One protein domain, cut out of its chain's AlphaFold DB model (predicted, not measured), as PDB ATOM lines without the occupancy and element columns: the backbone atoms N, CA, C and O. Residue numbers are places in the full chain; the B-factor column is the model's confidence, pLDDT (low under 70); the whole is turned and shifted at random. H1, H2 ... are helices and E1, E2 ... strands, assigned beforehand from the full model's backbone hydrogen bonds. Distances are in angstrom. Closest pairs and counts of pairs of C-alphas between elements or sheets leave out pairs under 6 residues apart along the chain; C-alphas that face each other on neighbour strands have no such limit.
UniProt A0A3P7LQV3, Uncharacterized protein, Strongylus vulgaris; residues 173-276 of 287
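This is residues 173 to 276 of the 287 residues of an uncharacterized protein of Strongylus vulgaris (UniProt A0A3P7LQV3). With little regular structure, this is a rod of long loops, with a two-stranded hairpin in each half, E1 E2 and E3 E4, and one short helix, H1, between them near the middle. The 104 printed residues hold E1, E2, H1, E3, E4 in that order, 34 residues in named elements, class mixed; both sheets are antiparallel. It is only just compact, close to loose, with a radius of gyration of the C-alphas of 15.4 A and spans of 53 by 24 by 24 A.

E1, residues 188 to 194, begins at C-alpha 188 (179.426, 194.672, 184.356) and measures 17.8 A; E2, 199 to 205, 17.9 A; H1, 218 to 226, 11.5 A; E3, 261 to 265, 11.9 A; E4, 270 to 275, 16.4 A, ending at C-alpha 275 (162.295, 182.627, 158.992).

Hairpin E1 and E2 has N 190 and O 203 2.9 A apart, within hydrogen-bond range. The closest C-alphas of E1 and H1, Tyr 191 and Lys 218, are 5.9 A apart. In H1 every O i to N i+4 pair is within range. Hairpin E3 and E4 has N 263 and O 272 at 2.9 A. E1 and E3 are apart.

The links E2 to H1 and H1 to E3 are long. The printed part has no cut; pLDDT is under 70 at residues 183 to 186 and 207 to 208.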
ATOM      1  N   CYS A 173     178.608 192.652 164.704       96.00
ATOM      2  CA  CYS A 173     179.077 191.450 165.396       96.00
ATOM      3  C   CYS A 173     180.534 191.074 165.096       96.00
ATOM      4  O   CYS A 173     181.106 190.240 165.794       96.00
ATOM      5  N   SER A 174     181.148 191.665 164.067       95.38
ATOM      6  CA  SER A 174     182.571 191.474 163.763       95.38
ATOM      7  C   SER A 174     183.497 192.349 164.612       95.38
ATOM      8  O   SER A 174     184.695 192.080 164.682       95.38
ATOM      9  N   GLN A 175     182.966 193.393 165.259       95.62
ATOM     10  CA  GLN A 175     183.780 194.310 166.052       95.62
ATOM     11  C   GLN A 175     184.294 193.635 167.327       95.62
ATOM     12  O   GLN A 175     183.575 192.883 167.982       95.62
ATOM     13  N   ALA A 176     185.531 193.942 167.721       96.31
ATOM     14  CA  ALA A 176     186.079 193.499 169.002       96.31
ATOM     15  C   ALA A 176     185.252 194.056 170.180       96.31
ATOM     16  O   ALA A 176     184.722 195.166 170.070       96.31
ATOM     17  N   PRO A 177     185.156 193.343 171.317       96.06
ATOM     18  CA  PRO A 177     184.454 193.856 172.484       96.06
ATOM     19  C   PRO A 177     185.151 195.119 172.980       96.06
ATOM     20  O   PRO A 177     186.365 195.137 173.187       96.06
ATOM     21  N   GLN A 178     184.381 196.181 173.190       93.50
ATOM     22  CA  GLN A 178     184.902 197.413 173.766       93.50
ATOM     23  C   GLN A 178     184.385 197.576 175.185       93.50
ATOM     24  O   GLN A 178     183.201 197.828 175.404       93.50
ATOM     25  N   GLN A 179     185.307 197.497 176.144       90.88
ATOM     26  CA  GLN A 179     185.017 197.717 177.557       90.88
ATOM     27  C   GLN A 179     184.443 199.124 177.819       90.88
ATOM     28  O   GLN A 179     183.682 199.300 178.765       90.88
ATOM     29  N   GLY A 180     184.710 200.097 176.942       86.06
ATOM     30  CA  GLY A 180     184.125 201.436 177.019       86.06
ATOM     31  C   GLY A 180     184.740 202.287 178.132       86.06
ATOM     32  O   GLY A 180     185.811 201.981 178.655       86.06
ATOM     33  N   SER A 181     184.074 203.385 178.481       78.56
ATOM     34  CA  SER A 181     184.530 204.285 179.548       78.56
ATOM     35  C   SER A 181     183.915 203.914 180.893       78.56
ATOM     36  O   SER A 181     182.812 203.370 180.949       78.56
ATOM     37  N   GLN A 182     184.623 204.252 181.975       74.06
ATOM     38  CA  GLN A 182     184.167 204.083 183.358       74.06
ATOM     39  C   GLN A 182     183.018 205.044 183.680       74.06
ATOM     40  O   GLN A 182     183.223 206.126 184.218       74.06
ATOM     41  N   CYS A 183     181.798 204.645 183.325       59.66
ATOM     42  CA  CYS A 183     180.569 205.323 183.746       59.66
ATOM     43  C   CYS A 183     179.857 204.598 184.892       59.66
ATOM     44  O   CYS A 183     179.030 205.200 185.573       59.66
ATOM     45  N   SER A 184     180.175 203.323 185.098       55.97
ATOM     46  CA  SER A 184     179.837 202.547 186.289       55.97
ATOM     47  C   SER A 184     181.065 202.467 187.194       55.97
ATOM     48  O   SER A 184     182.182 202.479 186.692       55.97
ATOM     49  N   MET A 185     180.903 202.367 188.516       50.44
ATOM     50  CA  MET A 185     182.043 202.150 189.423       50.44
ATOM     51  C   MET A 185     182.583 200.714 189.381       50.44
ATOM     52  O   MET A 185     183.739 200.495 189.725       50.44
ATOM     53  N   VAL A 186     181.779 199.754 188.910       65.25
ATOM     54  CA  VAL A 186     182.176 198.352 188.718       65.25
ATOM     55  C   VAL A 186     181.897 197.950 187.276       65.25
ATOM     56  O   VAL A 186     180.867 198.333 186.710       65.25
ATOM     57  N   SER A 187     182.806 197.181 186.681       78.12
ATOM     58  CA  SER A 187     182.579 196.589 185.368       78.12
ATOM     59  C   SER A 187     181.466 195.543 185.439       78.12
ATOM     60  O   SER A 187     181.388 194.753 186.378       78.12
ATOM     61  N   ILE A 188     180.578 195.561 184.453       78.75
ATOM     62  CA  ILE A 188     179.426 194.672 184.356       78.75
ATOM     63  C   ILE A 188     179.667 193.628 183.277       78.75
ATOM     64  O   ILE A 188     180.196 193.932 182.205       78.75
ATOM     65  N   THR A 189     179.241 192.400 183.548       86.81
ATOM     66  CA  THR A 189     179.362 191.305 182.589       86.81
ATOM     67  C   THR A 189     178.364 191.504 181.452       86.81
ATOM     68  O   THR A 189     177.153 191.541 181.665       86.81
ATOM     69  N   ARG A 190     178.875 191.614 180.228       90.44
ATOM     70  CA  ARG A 190     178.095 191.685 178.986       90.44
ATOM     71  C   ARG A 190     178.498 190.567 178.051       90.44
ATOM     72  O   ARG A 190     179.531 189.941 178.254       90.44
ATOM     73  N   TYR A 191     177.689 190.317 177.031       95.50
ATOM     74  CA  TYR A 191     177.987 189.351 175.982       95.50
ATOM     75  C   TYR A 191     178.400 190.070 174.705       95.50
ATOM     76  O   TYR A 191     177.833 191.101 174.364       95.50
ATOM     77  N   TYR A 192     179.361 189.509 173.986       97.25
ATOM     78  CA  TYR A 192     179.730 189.928 172.639       97.25
ATOM     79  C   TYR A 192     179.879 188.689 171.760       97.25
ATOM     80  O   TYR A 192     180.151 187.592 172.258       97.25
ATOM     81  N   PHE A 193     179.707 188.854 170.455       97.25
ATOM     82  CA  PHE A 193     179.979 187.801 169.495       97.25
ATOM     83  C   PHE A 193     181.469 187.758 169.178       97.25
ATOM     84  O   PHE A 193     182.040 188.712 168.647       97.25
ATOM     85  N   ASN A 194     182.104 186.639 169.498       96.44
ATOM     86  CA  ASN A 194     183.486 186.384 169.151       96.44
ATOM     87  C   ASN A 194     183.547 185.767 167.749       96.44
ATOM     88  O   ASN A 194     183.169 184.613 167.542       96.44
ATOM     89  N   LEU A 195     184.047 186.542 166.785       94.12
ATOM     90  CA  LEU A 195     184.123 186.135 165.383       94.12
ATOM     91  C   LEU A 195     185.019 184.909 165.152       94.12
ATOM     92  O   LEU A 195     184.754 184.150 164.223       94.12
ATOM     93  N   VAL A 196     186.048 184.711 165.983       93.38
ATOM     94  CA  VAL A 196     187.009 183.605 165.855       93.38
ATOM     95  C   VAL A 196     186.384 182.298 166.327       93.38
ATOM     96  O   VAL A 196     186.465 181.290 165.635       93.38
ATOM     97  N   THR A 197     185.723 182.313 167.487       93.50
ATOM     98  CA  THR A 197     185.071 181.113 168.037       93.50
ATOM     99  C   THR A 197     183.663 180.892 167.490       93.50
ATOM    100  O   THR A 197     183.090 179.829 167.717       93.50
ATOM    101  N   ARG A 198     183.098 181.881 166.779       91.69
ATOM    102  CA  ARG A 198     181.707 181.917 166.293       91.69
ATOM    103  C   ARG A 198     180.671 181.802 167.419       91.69
ATOM    104  O   ARG A 198     179.578 181.278 167.216       91.69
ATOM    105  N   GLN A 199     181.006 182.277 168.619       92.62
ATOM    106  CA  GLN A 199     180.170 182.129 169.812       92.62
ATOM    107  C   GLN A 199     179.980 183.448 170.558       92.62
ATOM    108  O   GLN A 199     180.852 184.312 170.570       92.62
ATOM    109  N   CYS A 200     178.843 183.569 171.240       95.69
ATOM    110  CA  CYS A 200     178.593 184.652 172.182       95.69
ATOM    111  C   CYS A 200     179.244 184.351 173.533       95.69
ATOM    112  O   CYS A 200     178.845 183.407 174.223       95.69
ATOM    113  N   THR A 201     180.222 185.170 173.905       96.69
ATOM    114  CA  THR A 201     181.042 185.032 175.116       96.69
ATOM    115  C   THR A 201     180.981 186.295 175.960       96.69
ATOM    116  O   THR A 201     180.573 187.350 175.479       96.69
ATOM    117  N   THR A 202     181.368 186.199 177.229       97.19
ATOM    118  CA  THR A 202     181.299 187.334 178.149       97.19
ATOM    119  C   THR A 202     182.514 188.256 178.050       97.19
ATOM    120  O   THR A 202     183.613 187.826 177.706       97.19
ATOM    121  N   PHE A 203     182.324 189.532 178.378       96.00
ATOM    122  CA  PHE A 203     183.390 190.507 178.604       96.00
ATOM    123  C   PHE A 203     182.981 191.504 179.695       96.00
ATOM    124  O   PHE A 203     181.801 191.618 180.039       96.00
ATOM    125  N   GLN A 204     183.964 192.219 180.243       93.44
ATOM    126  CA  GLN A 204     183.738 193.277 181.224       93.44
ATOM    127  C   GLN A 204     183.457 194.602 180.514       93.44
ATOM    128  O   GLN A 204     184.258 195.047 179.694       93.44
ATOM    129  N   TYR A 205     182.330 195.233 180.831       87.06
ATOM    130  CA  TYR A 205     181.915 196.517 180.273       87.06
ATOM    131  C   TYR A 205     181.814 197.573 181.370       87.06
ATOM    132  O   TYR A 205     181.256 197.334 182.432       87.06
ATOM    133  N   ASN A 206     182.313 198.773 181.118       80.81
ATOM    134  CA  ASN A 206     182.435 199.827 182.120       80.81
ATOM    135  C   ASN A 206     181.203 200.752 182.193       80.81
ATOM    136  O   ASN A 206     181.197 201.752 182.913       80.81
ATOM    137  N   GLY A 207     180.130 200.394 181.483       68.62
ATOM    138  CA  GLY A 207     178.802 200.988 181.632       68.62
ATOM    139  C   GLY A 207     178.428 202.036 180.584       68.62
ATOM    140  O   GLY A 207     177.242 202.322 180.445       68.62
ATOM    141  N   CYS A 208     179.378 202.586 179.821       68.62
ATOM    142  CA  CYS A 208     179.071 203.515 178.726       68.62
ATOM    143  C   CYS A 208     180.130 203.505 177.613       68.62
ATOM    144  O   CYS A 208     181.222 202.949 177.763       68.62
ATOM    145  N   LYS A 209     179.815 204.189 176.503       76.38
ATOM    146  CA  LYS A 209     180.604 204.182 175.259       76.38
ATOM    147  C   LYS A 209     180.792 202.737 174.758       76.38
ATOM    148  O   LYS A 209     179.961 201.872 175.037       76.38
ATOM    149  N   GLY A 210     181.860 202.473 174.016       85.12
ATOM    150  CA  GLY A 210     182.080 201.185 173.368       85.12
ATOM    151  C   GLY A 210     181.309 201.071 172.054       85.12
ATOM    152  O   GLY A 210     180.944 202.081 171.452       85.12
ATOM    153  N   ASN A 211     181.048 199.839 171.628       89.00
ATOM    154  CA  ASN A 211     180.358 199.542 170.377       89.00
ATOM    155  C   ASN A 211     179.128 198.649 170.590       89.00
ATOM    156  O   ASN A 211     178.801 198.247 171.706       89.00
ATOM    157  N   GLN A 212     178.429 198.373 169.491       89.81
ATOM    158  CA  GLN A 212     177.154 197.661 169.473       89.81
ATOM    159  C   GLN A 212     177.308 196.135 169.575       89.81
ATOM    160  O   GLN A 212     176.302 195.451 169.745       89.81
ATOM    161  N   ASN A 213     178.531 195.585 169.535       94.81
ATOM    162  CA  ASN A 213     178.782 194.177 169.866       94.81
ATOM    163  C   ASN A 213     178.764 193.975 171.393       94.81
ATOM    164  O   ASN A 213     179.750 193.577 172.011       94.81
ATOM    165  N   ASN A 214     177.653 194.357 172.020       91.62
ATOM    166  CA  ASN A 214     177.479 194.432 173.463       91.62
ATOM    167  C   ASN A 214     176.014 194.149 173.801       91.62
ATOM    168  O   ASN A 214     175.136 194.992 173.620       91.62
ATOM    169  N   PHE A 215     175.760 192.951 174.310       90.75
ATOM    170  CA  PHE A 215     174.434 192.421 174.586       90.75
ATOM    171  C   PHE A 215     174.275 192.121 176.072       90.75
ATOM    172  O   PHE A 215     175.230 191.754 176.763       90.75
ATOM    173  N   ALA A 216     173.050 192.259 176.580       82.31
ATOM    174  CA  ALA A 216     172.774 192.034 177.995       82.31
ATOM    175  C   ALA A 216     172.862 190.548 178.373       82.31
ATOM    176  O   ALA A 216     173.290 190.216 179.473       82.31
ATOM    177  N   ASN A 217     172.478 189.652 177.462       86.88
ATOM    178  CA  ASN A 217     172.526 188.213 177.688       86.88
ATOM    179  C   ASN A 217     172.932 187.444 176.421       86.88
ATOM    180  O   ASN A 217     172.962 187.987 175.313       86.88
ATOM    181  N   LYS A 218     173.260 186.161 176.614       89.31
ATOM    182  CA  LYS A 218     173.739 185.267 175.557       89.31
ATOM    183  C   LYS A 218     172.721 185.083 174.433       89.31
ATOM    184  O   LYS A 218     173.112 185.101 173.271       89.31
ATOM    185  N   GLU A 219     171.444 184.930 174.777       87.12
ATOM    186  CA  GLU A 219     170.363 184.694 173.817       87.12
ATOM    187  C   GLU A 219     170.195 185.883 172.867       87.12
ATOM    188  O   GLU A 219     170.239 185.695 171.658       87.12
ATOM    189  N   GLN A 220     170.157 187.112 173.393       88.56
ATOM    190  CA  GLN A 220     170.100 188.337 172.587       88.56
ATOM    191  C   GLN A 220     171.287 188.465 171.629       88.56
ATOM    192  O   GLN A 220     171.106 188.827 170.469       88.56
ATOM    193  N   CYS A 221     172.496 188.156 172.106       93.69
ATOM    194  CA  CYS A 221     173.686 188.137 171.259       93.69
ATOM    195  C   CYS A 221     173.548 187.114 170.125       93.69
ATOM    196  O   CYS A 221     173.837 187.419 168.969       93.69
ATOM    197  N   GLN A 222     173.086 185.904 170.445       92.62
ATOM    198  CA  GLN A 222     172.928 184.832 169.466       92.62
ATOM    199  C   GLN A 222     171.846 185.166 168.442       92.62
ATOM    200  O   GLN A 222     172.109 185.079 167.249       92.62
ATOM    201  N   ASP A 223     170.668 185.600 168.883       89.25
ATOM    202  CA  ASP A 223     169.562 185.969 167.999       89.25
ATOM    203  C   ASP A 223     169.960 187.085 167.042       89.25
ATOM    204  O   ASP A 223     169.674 187.017 165.846       89.25
ATOM    205  N   PHE A 224     170.669 188.095 167.542       91.69
ATOM    206  CA  PHE A 224     171.109 189.214 166.727       91.69
ATOM    207  C   PHE A 224     172.229 188.820 165.752       91.69
ATOM    208  O   PHE A 224     172.109 189.053 164.551       91.69
ATOM    209  N   CYS A 225     173.309 188.202 166.235       95.00
ATOM    210  CA  CYS A 225     174.493 187.950 165.412       95.00
ATOM    211  C   CYS A 225     174.351 186.741 164.486       95.00
ATOM    212  O   CYS A 225     174.792 186.785 163.338       95.00
ATOM    213  N   LEU A 226     173.700 185.666 164.933       94.19
ATOM    214  CA  LEU A 226     173.500 184.485 164.089       94.19
ATOM    215  C   LEU A 226     172.440 184.731 163.001       94.19
ATOM    216  O   LEU A 226     172.457 184.044 161.982       94.19
ATOM    217  N   SER A 227     171.586 185.753 163.151       93.38
ATOM    218  CA  SER A 227     170.652 186.212 162.107       93.38
ATOM    219  C   SER A 227     171.246 187.247 161.143       93.38
ATOM    220  O   SER A 227     170.505 187.921 160.429       93.38
ATOM    221  N   ALA A 228     172.576 187.398 161.093       93.94
ATOM    222  CA  ALA A 228     173.232 188.377 160.223       93.94
ATOM    223  C   ALA A 228     173.024 188.139 158.713       93.94
ATOM    224  O   ALA A 228     173.158 189.083 157.944       93.94
ATOM    225  N   GLY A 229     172.712 186.906 158.299       92.12
ATOM    226  CA  GLY A 229     172.329 186.573 156.918       92.12
ATOM    227  C   GLY A 229     170.820 186.597 156.653       92.12
ATOM    228  O   GLY A 229     170.405 186.288 155.541       92.12
ATOM    229  N   CYS A 230     169.999 186.901 157.661       92.25
ATOM    230  CA  CYS A 230     168.545 186.920 157.531       92.25
ATOM    231  C   CYS A 230     168.035 188.305 157.124       92.25
ATOM    232  O   CYS A 230     168.642 189.319 157.477       92.25
ATOM    233  N   GLU A 231     166.902 188.341 156.426       88.19
ATOM    234  CA  GLU A 231     166.273 189.595 156.005       88.19
ATOM    235  C   GLU A 231     165.710 190.378 157.197       88.19
ATOM    236  O   GLU A 231     165.571 189.876 158.320       88.19
ATOM    237  N   ALA A 232     165.354 191.640 156.956       80.94
ATOM    238  CA  ALA A 232     164.726 192.477 157.967       80.94
ATOM    239  C   ALA A 232     163.442 191.820 158.520       80.94
ATOM    240  O   ALA A 232     162.498 191.538 157.786       80.94
ATOM    241  N   GLY A 233     163.407 191.600 159.838       78.06
ATOM    242  CA  GLY A 233     162.279 190.980 160.545       78.06
ATOM    243  C   GLY A 233     162.338 189.452 160.656       78.06
ATOM    244  O   GLY A 233     161.604 188.892 161.468       78.06
ATOM    245  N   GLU A 234     163.219 188.779 159.915       88.62
ATOM    246  CA  GLU A 234     163.467 187.346 160.078       88.62
ATOM    247  C   GLU A 234     164.389 187.079 161.282       88.62
ATOM    248  O   GLU A 234     165.269 187.875 161.632       88.62
ATOM    249  N   ILE A 235     164.206 185.912 161.896       88.19
ATOM    250  CA  ILE A 235     165.103 185.341 162.899       88.19
ATOM    251  C   ILE A 235     165.857 184.150 162.310       88.19
ATOM    252  O   ILE A 235     165.418 183.514 161.351       88.19
ATOM    253  N   VAL A 236     166.988 183.820 162.925       92.25
ATOM    254  CA  VAL A 236     167.682 182.560 162.659       92.25
ATOM    255  C   VAL A 236     166.953 181.420 163.364       92.25
ATOM    256  O   VAL A 236     166.618 181.513 164.546       92.25
ATOM    257  N   ILE A 237     166.705 180.333 162.643       91.62
ATOM    258  CA  ILE A 237     166.156 179.112 163.223       91.62
ATOM    259  C   ILE A 237     167.288 178.362 163.907       91.62
ATOM    260  O   ILE A 237     168.382 178.236 163.359       91.62
ATOM    261  N   LYS A 238     167.025 177.874 165.116       90.06
ATOM    262  CA  LYS A 238     167.978 177.106 165.917       90.06
ATOM    263  C   LYS A 238     167.555 175.647 165.975       90.06
ATOM    264  O   LYS A 238     166.370 175.340 165.827       90.06
ATOM    265  N   GLU A 239     168.510 174.757 166.207       88.56
ATOM    266  CA  GLU A 239     168.186 173.350 166.444       88.56
ATOM    267  C   GLU A 239     167.365 173.194 167.742       88.56
ATOM    268  O   GLU A 239     167.588 173.928 168.714       88.56
ATOM    269  N   PRO A 240     166.422 172.237 167.802       84.62
ATOM    270  CA  PRO A 240     165.595 172.026 168.986       84.62
ATOM    271  C   PRO A 240     166.432 171.764 170.244       84.62
ATOM    272  O   PRO A 240     167.262 170.859 170.280       84.62
ATOM    273  N   GLY A 241     166.197 172.550 171.297       79.81
ATOM    274  CA  GLY A 241     166.887 172.394 172.582       79.81
ATOM    275  C   GLY A 241     168.342 172.875 172.600       79.81
ATOM    276  O   GLY A 241     169.002 172.738 173.629       79.81
ATOM    277  N   THR A 242     168.846 173.465 171.510       83.19
ATOM    278  CA  THR A 242     170.197 174.038 171.452       83.19
ATOM    279  C   THR A 242     170.154 175.534 171.140       83.19
ATOM    280  O   THR A 242     169.123 176.110 170.793       83.19
ATOM    281  N   SER A 243     171.298 176.201 171.300       80.81
ATOM    282  CA  SER A 243     171.473 177.587 170.860       80.81
ATOM    283  C   SER A 243     172.222 177.702 169.528       80.81
ATOM    284  O   SER A 243     172.668 178.797 169.179       80.81
ATOM    285  N   HIS A 244     172.419 176.587 168.819       86.44
ATOM    286  CA  HIS A 244     173.130 176.562 167.547       86.44
ATOM    287  C   HIS A 244     172.176 176.865 166.392       86.44
ATOM    288  O   HIS A 244     171.032 176.407 166.410       86.44
ATOM    289  N   PRO A 245     172.624 177.650 165.396       91.12
ATOM    290  CA  PRO A 245     171.819 177.917 164.219       91.12
ATOM    291  C   PRO A 245     171.655 176.629 163.409       91.12
ATOM    292  O   PRO A 245     172.588 175.837 163.292       91.12
ATOM    293  N   LEU A 246     170.473 176.442 162.827       92.94
ATOM    294  CA  LEU A 246     170.217 175.368 161.883       92.94
ATOM    295  C   LEU A 246     170.909 175.714 160.560       92.94
ATOM    296  O   LEU A 246     170.484 176.630 159.851       92.94
ATOM    297  N   TYR A 247     171.996 175.010 160.259       93.75
ATOM    298  CA  TYR A 247     172.718 175.159 158.998       93.75
ATOM    299  C   TYR A 247     171.966 174.491 157.851       93.75
ATOM    300  O   TYR A 247     171.254 173.507 158.041       93.75
ATOM    301  N   CYS A 248     172.150 175.023 156.649       94.88
ATOM    302  CA  CYS A 248     171.500 174.532 155.446       94.88
ATOM    303  C   CYS A 248     172.435 174.605 154.243       94.88
ATOM    304  O   CYS A 248     173.443 175.309 154.267       94.88
ATOM    305  N   ASP A 249     172.076 173.892 153.182       93.25
ATOM    306  CA  ASP A 249     172.733 173.980 151.886       93.25
ATOM    307  C   ASP A 249     171.848 174.799 150.938       93.25
ATOM    308  O   ASP A 249     170.649 174.539 150.816       93.25
ATOM    309  N   ILE A 250     172.428 175.812 150.289       90.12
ATOM    310  CA  ILE A 250     171.687 176.717 149.405       90.12
ATOM    311  C   ILE A 250     171.252 176.027 148.104       90.12
ATOM    312  O   ILE A 250     170.312 176.481 147.453       90.12
ATOM    313  N   GLU A 251     171.907 174.923 147.738       89.75
ATOM    314  CA  GLU A 251     171.583 174.137 146.546       89.75
ATOM    315  C   GLU A 251     170.440 173.137 146.801       89.75
ATOM    316  O   GLU A 251     169.813 172.640 145.861       89.75
ATOM    317  N   MET A 252     170.104 172.870 148.068       86.00
ATOM    318  CA  MET A 252     169.099 171.884 148.463       86.00
ATOM    319  C   MET A 252     167.786 172.538 148.921       86.00
ATOM    320  O   MET A 252     167.711 173.224 149.938       86.00
ATOM    321  N   LYS A 253     166.683 172.236 148.223       76.38
ATOM    322  CA  LYS A 253     165.354 172.816 148.519       76.38
ATOM    323  C   LYS A 253     164.757 172.429 149.881       76.38
ATOM    324  O   LYS A 253     163.914 173.164 150.379       76.38
ATOM    325  N   ASN A 254     165.179 171.312 150.478       82.38
ATOM    326  CA  ASN A 254     164.611 170.776 151.725       82.38
ATOM    327  C   ASN A 254     165.565 170.895 152.928       82.38
ATOM    328  O   ASN A 254     165.363 170.224 153.936       82.38
ATOM    329  N   SER A 255     166.615 171.718 152.835       89.62
ATOM    330  CA  SER A 255     167.564 171.906 153.942       89.62
ATOM    331  C   SER A 255     167.034 172.779 155.078       89.62
ATOM    332  O   SER A 255     167.660 172.838 156.131       89.62
ATOM    333  N   CYS A 256     165.891 173.440 154.883       91.94
ATOM    334  CA  CYS A 256     165.209 174.217 155.910       91.94
ATOM    335  C   CYS A 256     163.744 173.771 156.064       91.94
ATOM    336  O   CYS A 256     163.149 173.297 155.095       91.94
ATOM    337  N   PRO A 257     163.138 173.936 157.259       90.44
ATOM    338  CA  PRO A 257     161.708 173.704 157.472       90.44
ATOM    339  C   PRO A 257     160.834 174.524 156.511       90.44
ATOM    340  O   PRO A 257     161.232 175.604 156.092       90.44
ATOM    341  N   SER A 258     159.616 174.065 156.208       75.38
ATOM    342  CA  SER A 258     158.790 174.523 155.069       75.38
ATOM    343  C   SER A 258     158.434 176.020 155.011       75.38
ATOM    344  O   SER A 258     157.976 176.490 153.973       75.38
ATOM    345  N   ALA A 259     158.627 176.776 156.095       81.69
ATOM    346  CA  ALA A 259     158.411 178.230 156.152       81.69
ATOM    347  C   ALA A 259     159.719 179.045 156.223       81.69
ATOM    348  O   ALA A 259     159.685 180.267 156.360       81.69
ATOM    349  N   ALA A 260     160.864 178.373 156.163       91.00
ATOM    350  CA  ALA A 260     162.181 178.946 156.352       91.00
ATOM    351  C   ALA A 260     162.987 178.917 155.056       91.00
ATOM    352  O   ALA A 260     162.893 177.984 154.259       91.00
ATOM    353  N   GLN A 261     163.804 179.941 154.859       93.19
ATOM    354  CA  GLN A 261     164.658 180.088 153.691       93.19
ATOM    355  C   GLN A 261     166.114 179.867 154.081       93.19
ATOM    356  O   GLN A 261     166.581 180.386 155.095       93.19
ATOM    357  N   CYS A 262     166.835 179.104 153.263       94.75
ATOM    358  CA  CYS A 262     168.274 178.950 153.419       94.75
ATOM    359  C   CYS A 262     168.978 180.204 152.898       94.75
ATOM    360  O   CYS A 262     168.840 180.545 151.721       94.75
ATOM    361  N   ARG A 263     169.723 180.900 153.760       94.81
ATOM    362  CA  ARG A 263     170.413 182.146 153.405       94.81
ATOM    363  C   ARG A 263     171.875 182.101 153.806       94.81
ATOM    364  O   ARG A 263     172.214 181.636 154.893       94.81
ATOM    365  N   PHE A 264     172.738 182.636 152.946       94.81
ATOM    366  CA  PHE A 264     174.158 182.746 153.252       94.81
ATOM    367  C   PHE A 264     174.399 183.804 154.330       94.81
ATOM    368  O   PHE A 264     173.996 184.960 154.206       94.81
ATOM    369  N   ASN A 265     175.086 183.411 155.397       93.69
ATOM    370  CA  ASN A 265     175.467 184.293 156.480       93.69
ATOM    371  C   ASN A 265     176.946 184.672 156.334       93.69
ATOM    372  O   ASN A 265     177.839 183.907 156.703       93.69
ATOM    373  N   ASN A 266     177.202 185.892 155.852       91.06
ATOM    374  CA  ASN A 266     178.556 186.432 155.682       91.06
ATOM    375  C   ASN A 266     179.369 186.449 156.984       91.06
ATOM    376  O   ASN A 266     180.584 186.263 156.943       91.06
ATOM    377  N   LEU A 267     178.716 186.658 158.135       92.81
ATOM    378  CA  LEU A 267     179.390 186.655 159.431       92.81
ATOM    379  C   LEU A 267     179.949 185.267 159.732       92.81
ATOM    380  O   LEU A 267     181.084 185.181 160.178       92.81
ATOM    381  N   LEU A 268     179.181 184.202 159.485       92.38
ATOM    382  CA  LEU A 268     179.574 182.818 159.776       92.38
ATOM    383  C   LEU A 268     180.325 182.141 158.620       92.38
ATOM    384  O   LEU A 268     180.994 181.133 158.843       92.38
ATOM    385  N   SER A 269     180.260 182.720 157.420       92.81
ATOM    386  CA  SER A 269     180.775 182.147 156.170       92.81
ATOM    387  C   SER A 269     180.136 180.790 155.836       92.81
ATOM    388  O   SER A 269     180.797 179.887 155.338       92.81
ATOM    389  N   THR A 270     178.847 180.642 156.148       94.25
ATOM    390  CA  THR A 270     178.035 179.439 155.901       94.25
ATOM    391  C   THR A 270     176.559 179.827 155.799       94.25
ATOM    392  O   THR A 270     176.194 180.948 156.161       94.25
ATOM    393  N   SER A 271     175.710 178.930 155.306       95.31
ATOM    394  CA  SER A 271     174.278 179.179 155.145       95.31
ATOM    395  C   SER A 271     173.469 178.674 156.338       95.31
ATOM    396  O   SER A 271     173.734 177.604 156.888       95.31
ATOM    397  N   VAL A 272     172.478 179.461 156.751       95.31
ATOM    398  CA  VAL A 272     171.589 179.174 157.885       95.31
ATOM    399  C   VAL A 272     170.130 179.330 157.481       95.31
ATOM    400  O   VAL A 272     169.799 180.099 156.576       95.31
ATOM    401  N   CYS A 273     169.245 178.617 158.169       95.25
ATOM    402  CA  CYS A 273     167.811 178.765 157.981       95.25
ATOM    403  C   CYS A 273     167.299 180.032 158.670       95.25
ATOM    404  O   CYS A 273     167.435 180.194 159.885       95.25
ATOM    405  N   CYS A 274     166.667 180.903 157.894       94.50
ATOM    406  CA  CYS A 274     166.033 182.136 158.344       94.50
ATOM    407  C   CYS A 274     164.516 182.046 158.166       94.50
ATOM    408  O   CYS A 274     164.033 181.488 157.183       94.50
ATOM    409  N   GLY A 275     163.750 182.594 159.099       90.75
ATOM    410  CA  GLY A 275     162.295 182.627 158.992       90.75
ATOM    411  C   GLY A 275     161.658 183.502 160.058       90.75
ATOM    412  O   GLY A 275     162.336 184.059 160.916       90.75
ATOM    413  N   PHE A 276     160.338 183.623 160.020       85.75
ATOM    414  CA  PHE A 276     159.586 184.315 161.061       85.75
ATOM    415  C   PHE A 276     159.196 183.313 162.148       85.75
ATOM    416  O   PHE A 276     158.806 182.185 161.848       85.75
TER     417      PHE A 276